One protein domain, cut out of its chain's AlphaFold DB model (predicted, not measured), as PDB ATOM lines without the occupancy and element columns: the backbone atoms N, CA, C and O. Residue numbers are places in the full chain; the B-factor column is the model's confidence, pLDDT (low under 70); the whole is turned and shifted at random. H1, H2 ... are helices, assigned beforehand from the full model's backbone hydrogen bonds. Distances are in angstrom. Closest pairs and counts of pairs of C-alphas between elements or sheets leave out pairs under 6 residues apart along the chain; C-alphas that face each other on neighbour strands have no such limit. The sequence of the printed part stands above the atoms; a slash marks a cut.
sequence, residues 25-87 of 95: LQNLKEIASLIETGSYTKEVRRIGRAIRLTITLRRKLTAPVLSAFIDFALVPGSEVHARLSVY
ATOM      1  N   LEU A  25      16.403  33.656 -68.694       78.06
ATOM      2  CA  LEU A  25      16.793  32.851 -67.537       78.06
ATOM      3  C   LEU A  25      18.220  33.152 -67.051       78.06
ATOM      4  O   LEU A  25      18.447  33.231 -65.847       78.06
ATOM      5  N   GLN A  26      19.177  33.361 -67.959       83.69
ATOM      6  CA  GLN A  26      20.549  33.710 -67.580       83.69
ATOM      7  C   GLN A  26      20.614  35.076 -66.885       83.69
ATOM      8  O   GLN A  26      21.266  35.207 -65.851       83.69
ATOM      9  N   ASN A  27      19.881  36.068 -67.400       81.00
ATOM     10  CA  ASN A  27      19.791  37.388 -66.768       81.00
ATOM     11  C   ASN A  27      19.173  37.299 -65.365       81.00
ATOM     12  O   ASN A  27      19.655  37.950 -64.444       81.00
ATOM     13  N   LEU A  28      18.141  36.466 -65.185       81.12
ATOM     14  CA  LEU A  28      17.524  36.224 -63.876       81.12
ATOM     15  C   LEU A  28      18.520  35.632 -62.867       81.12
ATOM     16  O   LEU A  28      18.604  36.116 -61.738       81.12
ATOM     17  N   LYS A  29      19.311  34.633 -63.280       86.06
ATOM     18  CA  LYS A  29      20.366  34.042 -62.438       86.06
ATOM     19  C   LYS A  29      21.435  35.066 -62.051       86.06
ATOM     20  O   LYS A  29      21.850  35.109 -60.895       86.06
ATOM     21  N   GLU A  30      21.861  35.906 -62.995       84.94
ATOM     22  CA  GLU A  30      22.863  36.945 -62.732       84.94
ATOM     23  C   GLU A  30      22.329  38.018 -61.772       84.94
ATOM     24  O   GLU A  30      23.036  38.409 -60.846       84.94
ATOM     25  N   ILE A  31      21.068  38.446 -61.924       81.19
ATOM     26  CA  ILE A  31      20.417  39.376 -60.987       81.19
ATOM     27  C   ILE A  31      20.398  38.792 -59.570       81.19
ATOM     28  O   ILE A  31      20.803  39.481 -58.635       81.19
ATOM     29  N   ALA A  32      19.973  37.534 -59.409       81.31
ATOM     30  CA  ALA A  32      19.917  36.879 -58.102       81.31
ATOM     31  C   ALA A  32      21.305  36.822 -57.439       81.31
ATOM     32  O   ALA A  32      21.461  37.266 -56.303       81.31
ATOM     33  N   SER A  33      22.325  36.389 -58.189       83.88
ATOM     34  CA  SER A  33      23.708  36.324 -57.702       83.88
ATOM     35  C   SER A  33      24.266  37.701 -57.309       83.88
ATOM     36  O   SER A  33      24.936  37.834 -56.280       83.88
ATOM     37  N   LEU A  34      23.973  38.746 -58.093       79.62
ATOM     38  CA  LEU A  34      24.413  40.116 -57.808       79.62
ATOM     39  C   LEU A  34      23.724  40.719 -56.581       79.62
ATOM     40  O   LEU A  34      24.359  41.497 -55.871       79.62
ATOM     41  N   ILE A  35      22.453  40.392 -56.334       76.25
ATOM     42  CA  ILE A  35      21.723  40.844 -55.142       76.25
ATOM     43  C   ILE A  35      22.273  40.147 -53.900       76.25
ATOM     44  O   ILE A  35      22.603  40.826 -52.933       76.25
ATOM     45  N   GLU A  36      22.425  38.825 -53.949       76.75
ATOM     46  CA  GLU A  36      22.914  38.023 -52.826       76.75
ATOM     47  C   GLU A  36      24.332  38.438 -52.404       76.75
ATOM     48  O   GLU A  36      24.588  38.721 -51.234       76.75
ATOM     49  N   THR A  37      25.249  38.583 -53.367       69.56
ATOM     50  CA  THR A  37      26.611  39.048 -53.056       69.56
ATOM     51  C   THR A  37      26.670  40.542 -52.748       69.56
ATOM     52  O   THR A  37      27.383  40.950 -51.834       69.56
ATOM     53  N   GLY A  38      25.925  41.373 -53.479       60.41
ATOM     54  CA  GLY A  38      25.942  42.827 -53.319       60.41
ATOM     55  C   GLY A  38      25.287  43.320 -52.028       60.41
ATOM     56  O   GLY A  38      25.729  44.339 -51.492       60.41
ATOM     57  N   SER A  39      24.277  42.622 -51.492       59.59
ATOM     58  CA  SER A  39      23.693  42.965 -50.186       59.59
ATOM     59  C   SER A  39      24.635  42.613 -49.039       59.59
ATOM     60  O   SER A  39      24.646  43.311 -48.026       59.59
ATOM     61  N   TYR A  40      25.452  41.569 -49.210       56.72
ATOM     62  CA  TYR A  40      26.461  41.158 -48.239       56.72
ATOM     63  C   TYR A  40      27.660  42.123 -48.206       56.72
ATOM     64  O   TYR A  40      28.105  42.518 -47.130       56.72
ATOM     65  N   THR A  41      28.151  42.570 -49.369       64.62
ATOM     66  CA  THR A  41      29.348  43.433 -49.472       64.62
ATOM     67  C   THR A  41      29.054  44.935 -49.555       64.62
ATOM     68  O   THR A  41      29.985  45.740 -49.562       64.62
ATOM     69  N   LYS A  42      27.775  45.338 -49.629       69.62
ATOM     70  CA  LYS A  42      27.319  46.726 -49.875       69.62
ATOM     71  C   LYS A  42      27.942  47.362 -51.129       69.62
ATOM     72  O   LYS A  42      28.081  48.582 -51.225       69.62
ATOM     73  N   GLU A  43      28.301  46.554 -52.126       73.94
ATOM     74  CA  GLU A  43      28.901  47.042 -53.368       73.94
ATOM     75  C   GLU A  43      27.853  47.716 -54.267       73.94
ATOM     76  O   GLU A  43      27.198  47.083 -55.102       73.94
ATOM     77  N   VAL A  44      27.748  49.044 -54.155       74.94
ATOM     78  CA  VAL A  44      26.820  49.895 -54.928       74.94
ATOM     79  C   VAL A  44      26.900  49.631 -56.438       74.94
ATOM     80  O   VAL A  44      25.885  49.625 -57.136       74.94
ATOM     81  N   ARG A  45      28.095  49.335 -56.965       75.75
ATOM     82  CA  ARG A  45      28.293  49.019 -58.389       75.75
ATOM     83  C   ARG A  45      27.579  47.731 -58.820       75.75
ATOM     84  O   ARG A  45      27.062  47.682 -59.940       75.75
ATOM     85  N   ARG A  46      27.527  46.705 -57.962       74.62
ATOM     86  CA  ARG A  46      26.809  45.443 -58.236       74.62
ATOM     87  C   ARG A  46      25.303  45.644 -58.159       74.62
ATOM     88  O   ARG A  46      24.597  45.209 -59.066       74.62
ATOM     89  N   ILE A  47      24.842  46.417 -57.177       76.31
ATOM     90  CA  ILE A  47      23.438  46.836 -57.065       76.31
ATOM     91  C   ILE A  47      23.008  47.581 -58.340       76.31
ATOM     92  O   ILE A  47      22.010  47.233 -58.968       76.31
ATOM     93  N   GLY A  48      23.818  48.533 -58.815       79.75
ATOM     94  CA  GLY A  48      23.559  49.256 -60.061       79.75
ATOM     95  C   GLY A  48      23.585  48.384 -61.329       79.75
ATOM     96  O   GLY A  48      22.947  48.737 -62.324       79.75
ATOM     97  N   ARG A  49      24.305  47.250 -61.337       82.88
ATOM     98  CA  ARG A  49      24.215  46.251 -62.424       82.88
ATOM     99  C   ARG A  49      22.913  45.462 -62.343       82.88
ATOM    100  O   ARG A  49      22.235  45.355 -63.361       82.88
ATOM    101  N   ALA A  50      22.539  44.985 -61.157       77.94
ATOM    102  CA  ALA A  50      21.279  44.273 -60.946       77.94
ATOM    103  C   ALA A  50      20.075  45.136 -61.362       77.94
ATOM    104  O   ALA A  50      19.241  44.681 -62.137       77.94
ATOM    105  N   ILE A  51      20.045  46.416 -60.970       81.69
ATOM    106  CA  ILE A  51      18.989  47.361 -61.377       81.69
ATOM    107  C   ILE A  51      18.897  47.477 -62.906       81.69
ATOM    108  O   ILE A  51      17.806  47.393 -63.471       81.69
ATOM    109  N   ARG A  52      20.030  47.639 -63.602       84.44
ATOM    110  CA  ARG A  52      20.054  47.746 -65.073       84.44
ATOM    111  C   ARG A  52      19.561  46.476 -65.763       84.44
ATOM    112  O   ARG A  52      18.805  46.566 -66.735       84.44
ATOM    113  N   LEU A  53      19.951  45.311 -65.252       83.31
ATOM    114  CA  LEU A  53      19.462  44.025 -65.748       83.31
ATOM    115  C   LEU A  53      17.949  43.891 -65.524       83.31
ATOM    116  O   LEU A  53      17.239  43.510 -66.453       83.31
ATOM    117  N   THR A  54      17.432  44.311 -64.367       79.31
ATOM    118  CA  THR A  54      15.989  44.331 -64.074       79.31
ATOM    119  C   THR A  54      15.214  45.258 -65.015       79.31
ATOM    120  O   THR A  54      14.173  44.866 -65.540       79.31
ATOM    121  N   ILE A  55      15.718  46.467 -65.297       83.69
ATOM    122  CA  ILE A  55      15.080  47.397 -66.252       83.69
ATOM    123  C   ILE A  55      15.045  46.793 -67.661       83.69
ATOM    124  O   ILE A  55      14.030  46.880 -68.355       83.69
ATOM    125  N   THR A  56      16.141  46.160 -68.080       84.06
ATOM    126  CA  THR A  56      16.230  45.496 -69.389       84.06
ATOM    127  C   THR A  56      15.252  44.329 -69.475       84.06
ATOM    128  O   THR A  56      14.534  44.193 -70.465       84.06
ATOM    129  N   LEU A  57      15.165  43.525 -68.416       81.94
ATOM    130  CA  LEU A  57      14.238  42.406 -68.318       81.94
ATOM    131  C   LEU A  57      12.776  42.864 -68.366       81.94
ATOM    132  O   LEU A  57      11.978  42.255 -69.074       81.94
ATOM    133  N   ARG A  58      12.436  43.974 -67.695       81.25
ATOM    134  CA  ARG A  58      11.083  44.557 -67.711       81.25
ATOM    135  C   ARG A  58      10.586  44.823 -69.132       81.25
ATOM    136  O   ARG A  58       9.417  44.592 -69.409       81.25
ATOM    137  N   ARG A  59      11.464  45.239 -70.053       81.81
ATOM    138  CA  ARG A  59      11.102  45.465 -71.467       81.81
ATOM    139  C   ARG A  59      10.760  44.176 -72.223       81.81
ATOM    140  O   ARG A  59      10.090  44.241 -73.245       81.81
ATOM    141  N   LYS A  60      11.216  43.015 -71.739       81.69
ATOM    142  CA  LYS A  60      10.950  41.695 -72.342       81.69
ATOM    143  C   LYS A  60       9.686  41.031 -71.775       81.69
ATOM    144  O   LYS A  60       9.173  40.099 -72.385       81.69
ATOM    145  N   LEU A  61       9.185  41.500 -70.628       82.50
ATOM    146  CA  LEU A  61       7.962  41.011 -69.987       82.50
ATOM    147  C   LEU A  61       6.735  41.692 -70.605       82.50
ATOM    148  O   LEU A  61       6.209  42.672 -70.084       82.50
ATOM    149  N   THR A  62       6.308  41.186 -71.758       87.19
ATOM    150  CA  THR A  62       5.131  41.698 -72.469       87.19
ATOM    151  C   THR A  62       3.834  41.191 -71.833       87.19
ATOM    152  O   THR A  62       3.817  40.141 -71.190       87.19
ATOM    153  N   ALA A  63       2.724  41.910 -72.038       86.38
ATOM    154  CA  ALA A  63       1.411  41.494 -71.533       86.38
ATOM    155  C   ALA A  63       1.031  40.049 -71.934       86.38
ATOM    156  O   ALA A  63       0.575  39.313 -71.063       86.38
ATOM    157  N   PRO A  64       1.289  39.580 -73.177       88.44
ATOM    158  CA  PRO A  64       1.051  38.184 -73.545       88.44
ATOM    159  C   PRO A  64       1.900  37.185 -72.753       88.44
ATOM    160  O   PRO A  64       1.389  36.154 -72.331       88.44
ATOM    161  N   VAL A  65       3.184  37.487 -72.524       87.62
ATOM    162  CA  VAL A  65       4.089  36.612 -71.757       87.62
ATOM    163  C   VAL A  65       3.645  36.520 -70.299       87.62
ATOM    164  O   VAL A  65       3.643  35.435 -69.723       87.62
ATOM    165  N   LEU A  66       3.239  37.646 -69.711       88.19
ATOM    166  CA  LEU A  66       2.739  37.692 -68.339       88.19
ATOM    167  C   LEU A  66       1.384  36.986 -68.192       88.19
ATOM    168  O   LEU A  66       1.200  36.254 -67.226       88.19
ATOM    169  N   SER A  67       0.474  37.145 -69.160       89.19
ATOM    170  CA  SER A  67      -0.795  36.403 -69.201       89.19
ATOM    171  C   SER A  67      -0.549  34.899 -69.254       89.19
ATOM    172  O   SER A  67      -1.028  34.176 -68.390       89.19
ATOM    173  N   ALA A  68       0.278  34.439 -70.201       90.00
ATOM    174  CA  ALA A  68       0.600  33.022 -70.348       90.00
ATOM    175  C   ALA A  68       1.253  32.440 -69.085       90.00
ATOM    176  O   ALA A  68       1.003  31.293 -68.729       90.00
ATOM    177  N   PHE A  69       2.074  33.229 -68.388       90.50
ATOM    178  CA  PHE A  69       2.658  32.816 -67.116       90.50
ATOM    179  C   PHE A  69       1.610  32.674 -66.006       90.50
ATOM    180  O   PHE A  69       1.657  31.694 -65.267       90.50
ATOM    181  N   ILE A  70       0.667  33.614 -65.887       91.19
ATOM    182  CA  ILE A  70      -0.423  33.539 -64.900       91.19
ATOM    183  C   ILE A  70      -1.317  32.327 -65.189       91.19
ATOM    184  O   ILE A  70      -1.613  31.573 -64.265       91.19
ATOM    185  N   ASP A  71      -1.668  32.094 -66.454       92.44
ATOM    186  CA  ASP A  71      -2.466  30.935 -66.875       92.44
ATOM    187  C   ASP A  71      -1.748  29.598 -66.623       92.44
ATOM    188  O   ASP A  71      -2.390  28.588 -66.346       92.44
ATOM    189  N   PHE A  72      -0.415  29.585 -66.708       92.56
ATOM    190  CA  PHE A  72       0.406  28.411 -66.413       92.56
ATOM    191  C   PHE A  72       0.574  28.163 -64.907       92.56
ATOM    192  O   PHE A  72       0.499  27.026 -64.450       92.56
ATOM    193  N   ALA A  73       0.862  29.214 -64.136       92.88
ATOM    194  CA  ALA A  73       1.242  29.094 -62.732       92.88
ATOM    195  C   ALA A  73       0.040  28.970 -61.788       92.88
ATOM    196  O   ALA A  73       0.195  28.492 -60.663       92.88
ATOM    197  N   LEU A  74      -1.137  29.433 -62.212       93.25
ATOM    198  CA  LEU A  74      -2.329  29.517 -61.378       93.25
ATOM    199  C   LEU A  74      -3.483  28.757 -62.014       93.25
ATOM    200  O   LEU A  74      -3.630  28.712 -63.230       93.25
ATOM    201  N   VAL A  75      -4.352  28.207 -61.168       91.94
ATOM    202  CA  VAL A  75      -5.572  27.549 -61.637       91.94
ATOM    203  C   VAL A  75      -6.492  28.605 -62.271       91.94
ATOM    204  O   VAL A  75      -6.822  29.588 -61.590       91.94
ATOM    205  N   PRO A  76      -6.930  28.431 -63.534       87.62
ATOM    206  CA  PRO A  76      -7.880  29.337 -64.170       87.62
ATOM    207  C   PRO A  76      -9.163  29.466 -63.344       87.62
ATOM    208  O   PRO A  76      -9.710  28.473 -62.868       87.62
ATOM    209  N   GLY A  77      -9.633  30.697 -63.142       85.69
ATOM    210  CA  GLY A  77     -10.812  30.975 -62.312       85.69
ATOM    211  C   GLY A  77     -10.549  31.006 -60.802       85.69
ATOM    212  O   GLY A  77     -11.466  31.303 -60.039       85.69
ATOM    213  N   SER A  78      -9.315  30.755 -60.348       92.69
ATOM    214  CA  SER A  78      -8.945  31.018 -58.953       92.69
ATOM    215  C   SER A  78      -8.971  32.518 -58.641       92.69
ATOM    216  O   SER A  78      -8.683  33.360 -59.493       92.69
ATOM    217  N   GLU A  79      -9.266  32.869 -57.387       93.19
ATOM    218  CA  GLU A  79      -9.274  34.268 -56.944       93.19
ATOM    219  C   GLU A  79      -7.915  34.950 -57.172       93.19
ATOM    220  O   GLU A  79      -7.846  36.107 -57.584       93.19
ATOM    221  N   VAL A  80      -6.822  34.215 -56.949       90.81
ATOM    222  CA  VAL A  80      -5.456  34.710 -57.155       90.81
ATOM    223  C   VAL A  80      -5.206  35.013 -58.631       90.81
ATOM    224  O   VAL A  80      -4.656  36.067 -58.954       90.81
ATOM    225  N   HIS A  81      -5.661  34.134 -59.531       92.88
ATOM    226  CA  HIS A  81      -5.599  34.360 -60.977       92.88
ATOM    227  C   HIS A  81      -6.382  35.618 -61.375       92.88
ATOM    228  O   HIS A  81      -5.831  36.494 -62.048       92.88
ATOM    229  N   ALA A  82      -7.614  35.770 -60.881       91.50
ATOM    230  CA  ALA A  82      -8.456  36.928 -61.179       91.50
ATOM    231  C   ALA A  82      -7.833  38.245 -60.686       91.50
ATOM    232  O   ALA A  82      -7.748  39.209 -61.446       91.50
ATOM    233  N   ARG A  83      -7.335  38.280 -59.441       93.38
ATOM    234  CA  ARG A  83      -6.675  39.463 -58.864       93.38
ATOM    235  C   ARG A  83      -5.438  39.873 -59.657       93.38
ATOM    236  O   ARG A  83      -5.240  41.060 -59.903       93.38
ATOM    237  N   LEU A  84      -4.610  38.910 -60.063       90.06
ATOM    238  CA  LEU A  84      -3.370  39.194 -60.788       90.06
ATOM    239  C   LEU A  84      -3.617  39.602 -62.242       90.06
ATOM    240  O   LEU A  84      -2.934  40.492 -62.750       90.06
ATOM    241  N   SER A  85      -4.628  39.022 -62.885       89.06
ATOM    242  CA  SER A  85      -4.986  39.335 -64.272       89.06
ATOM    243  C   SER A  85      -5.410  40.796 -64.470       89.06
ATOM    244  O   SER A  85      -5.175  41.356 -65.538       89.06
ATOM    245  N   VAL A  86      -5.964  41.455 -63.443       90.19
ATOM    246  CA  VAL A  86      -6.355  42.882 -63.495       90.19
ATOM    247  C   VAL A  86      -5.153  43.817 -63.685       90.19
ATOM    248  O   VAL A  86      -5.302  44.898 -64.252       90.19
ATOM    249  N   TYR A  87      -3.958  43.408 -63.253       88.25
ATOM    250  CA  TYR A  87      -2.735  44.206 -63.402       88.25
ATOM    251  C   TYR A  87      -2.071  44.050 -64.771       88.25
ATOM    252  O   TYR A  87      -1.087  44.737 -65.061       88.25
TER     253      TYR A  87
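AT A GLANCE: This is residues 25 to 87 of the 95 residues of an uncharacterized protein of Fagus sylvatica (UniProt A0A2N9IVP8). Two helical hairpins stand apart at the two ends of a rod: a longer one of H1 and H2, side by side, and a smaller one of H3 and H4. Residues 59 to 62 alone bridge them, running from the end of H2 to the start of H3, and no helix of one hairpin touches a helix of the other. The printed part has 63 residues with four named helices in the order H1, H2, H3, H4 and no named strand; its class is all helix. The whole is loose, with a radius of gyration of the C-alphas of 15.3 A, and the C-alphas span 44 by 21 by 19 A.

IN THESE COORDINATES: Find C-alpha 25 at (16.793, 32.851, -67.537); here H1 begins, and it runs through residues 25 to 41, 24.4 A from first to last C-alpha, ending at C-alpha 41 at (29.348, 43.433, -49.472). With two residues between them, H1 is followed by H2, residues 44 to 58, 21.0 A long from first to last C-alpha. After Arg 58, read on through four residues to H3, residues 63 to 73, 15.2 A from first to last C-alpha. The last helix is H4, residues 79 to 85, which measures 9.9 A and ends at C-alpha 85 at (-4.986, 39.335, -64.272).

HOW THE PARTS SIT: Begin with H1 and H2, which touch with 18 pairs of C-alphas within 8 A. Look at Ile 31 and Ala 50, whose C-alphas are the closest of the two helices, 5.0 A apart. H1 and H2 run opposite ways at a shallow tilt of 26 degrees and form a helical hairpin. Go on past H2 and you find that H2 and H3 are apart, with no C-alpha of the one within 8 A of the other. H3 and H4 touch with 5 pairs of C-alphas within 8 A, the closest being those of Ile 70 and His 81 at 6.5 A. They run opposite ways at a shallow tilt of 19 degrees, a second helical hairpin. H1 is apart from H3 and from H4, and H2 is apart from H4. In H2, H3 and H4 every O i to N i+4 pair is within hydrogen-bond range, and in H1 12 of 13 are.

THE WHOLE: Look for the greatest length between Thr 41 and Gly 77, whose C-alphas are the two farthest apart, 44.0 A. The first and last printed C-alphas, those of Leu 25 and Tyr 87, are 23.0 A apart. The printed part has no cut, and its three links between helices are tight. The mean pLDDT of the printed part is 82.9; look at residues 37 to 42 for the six values under 70.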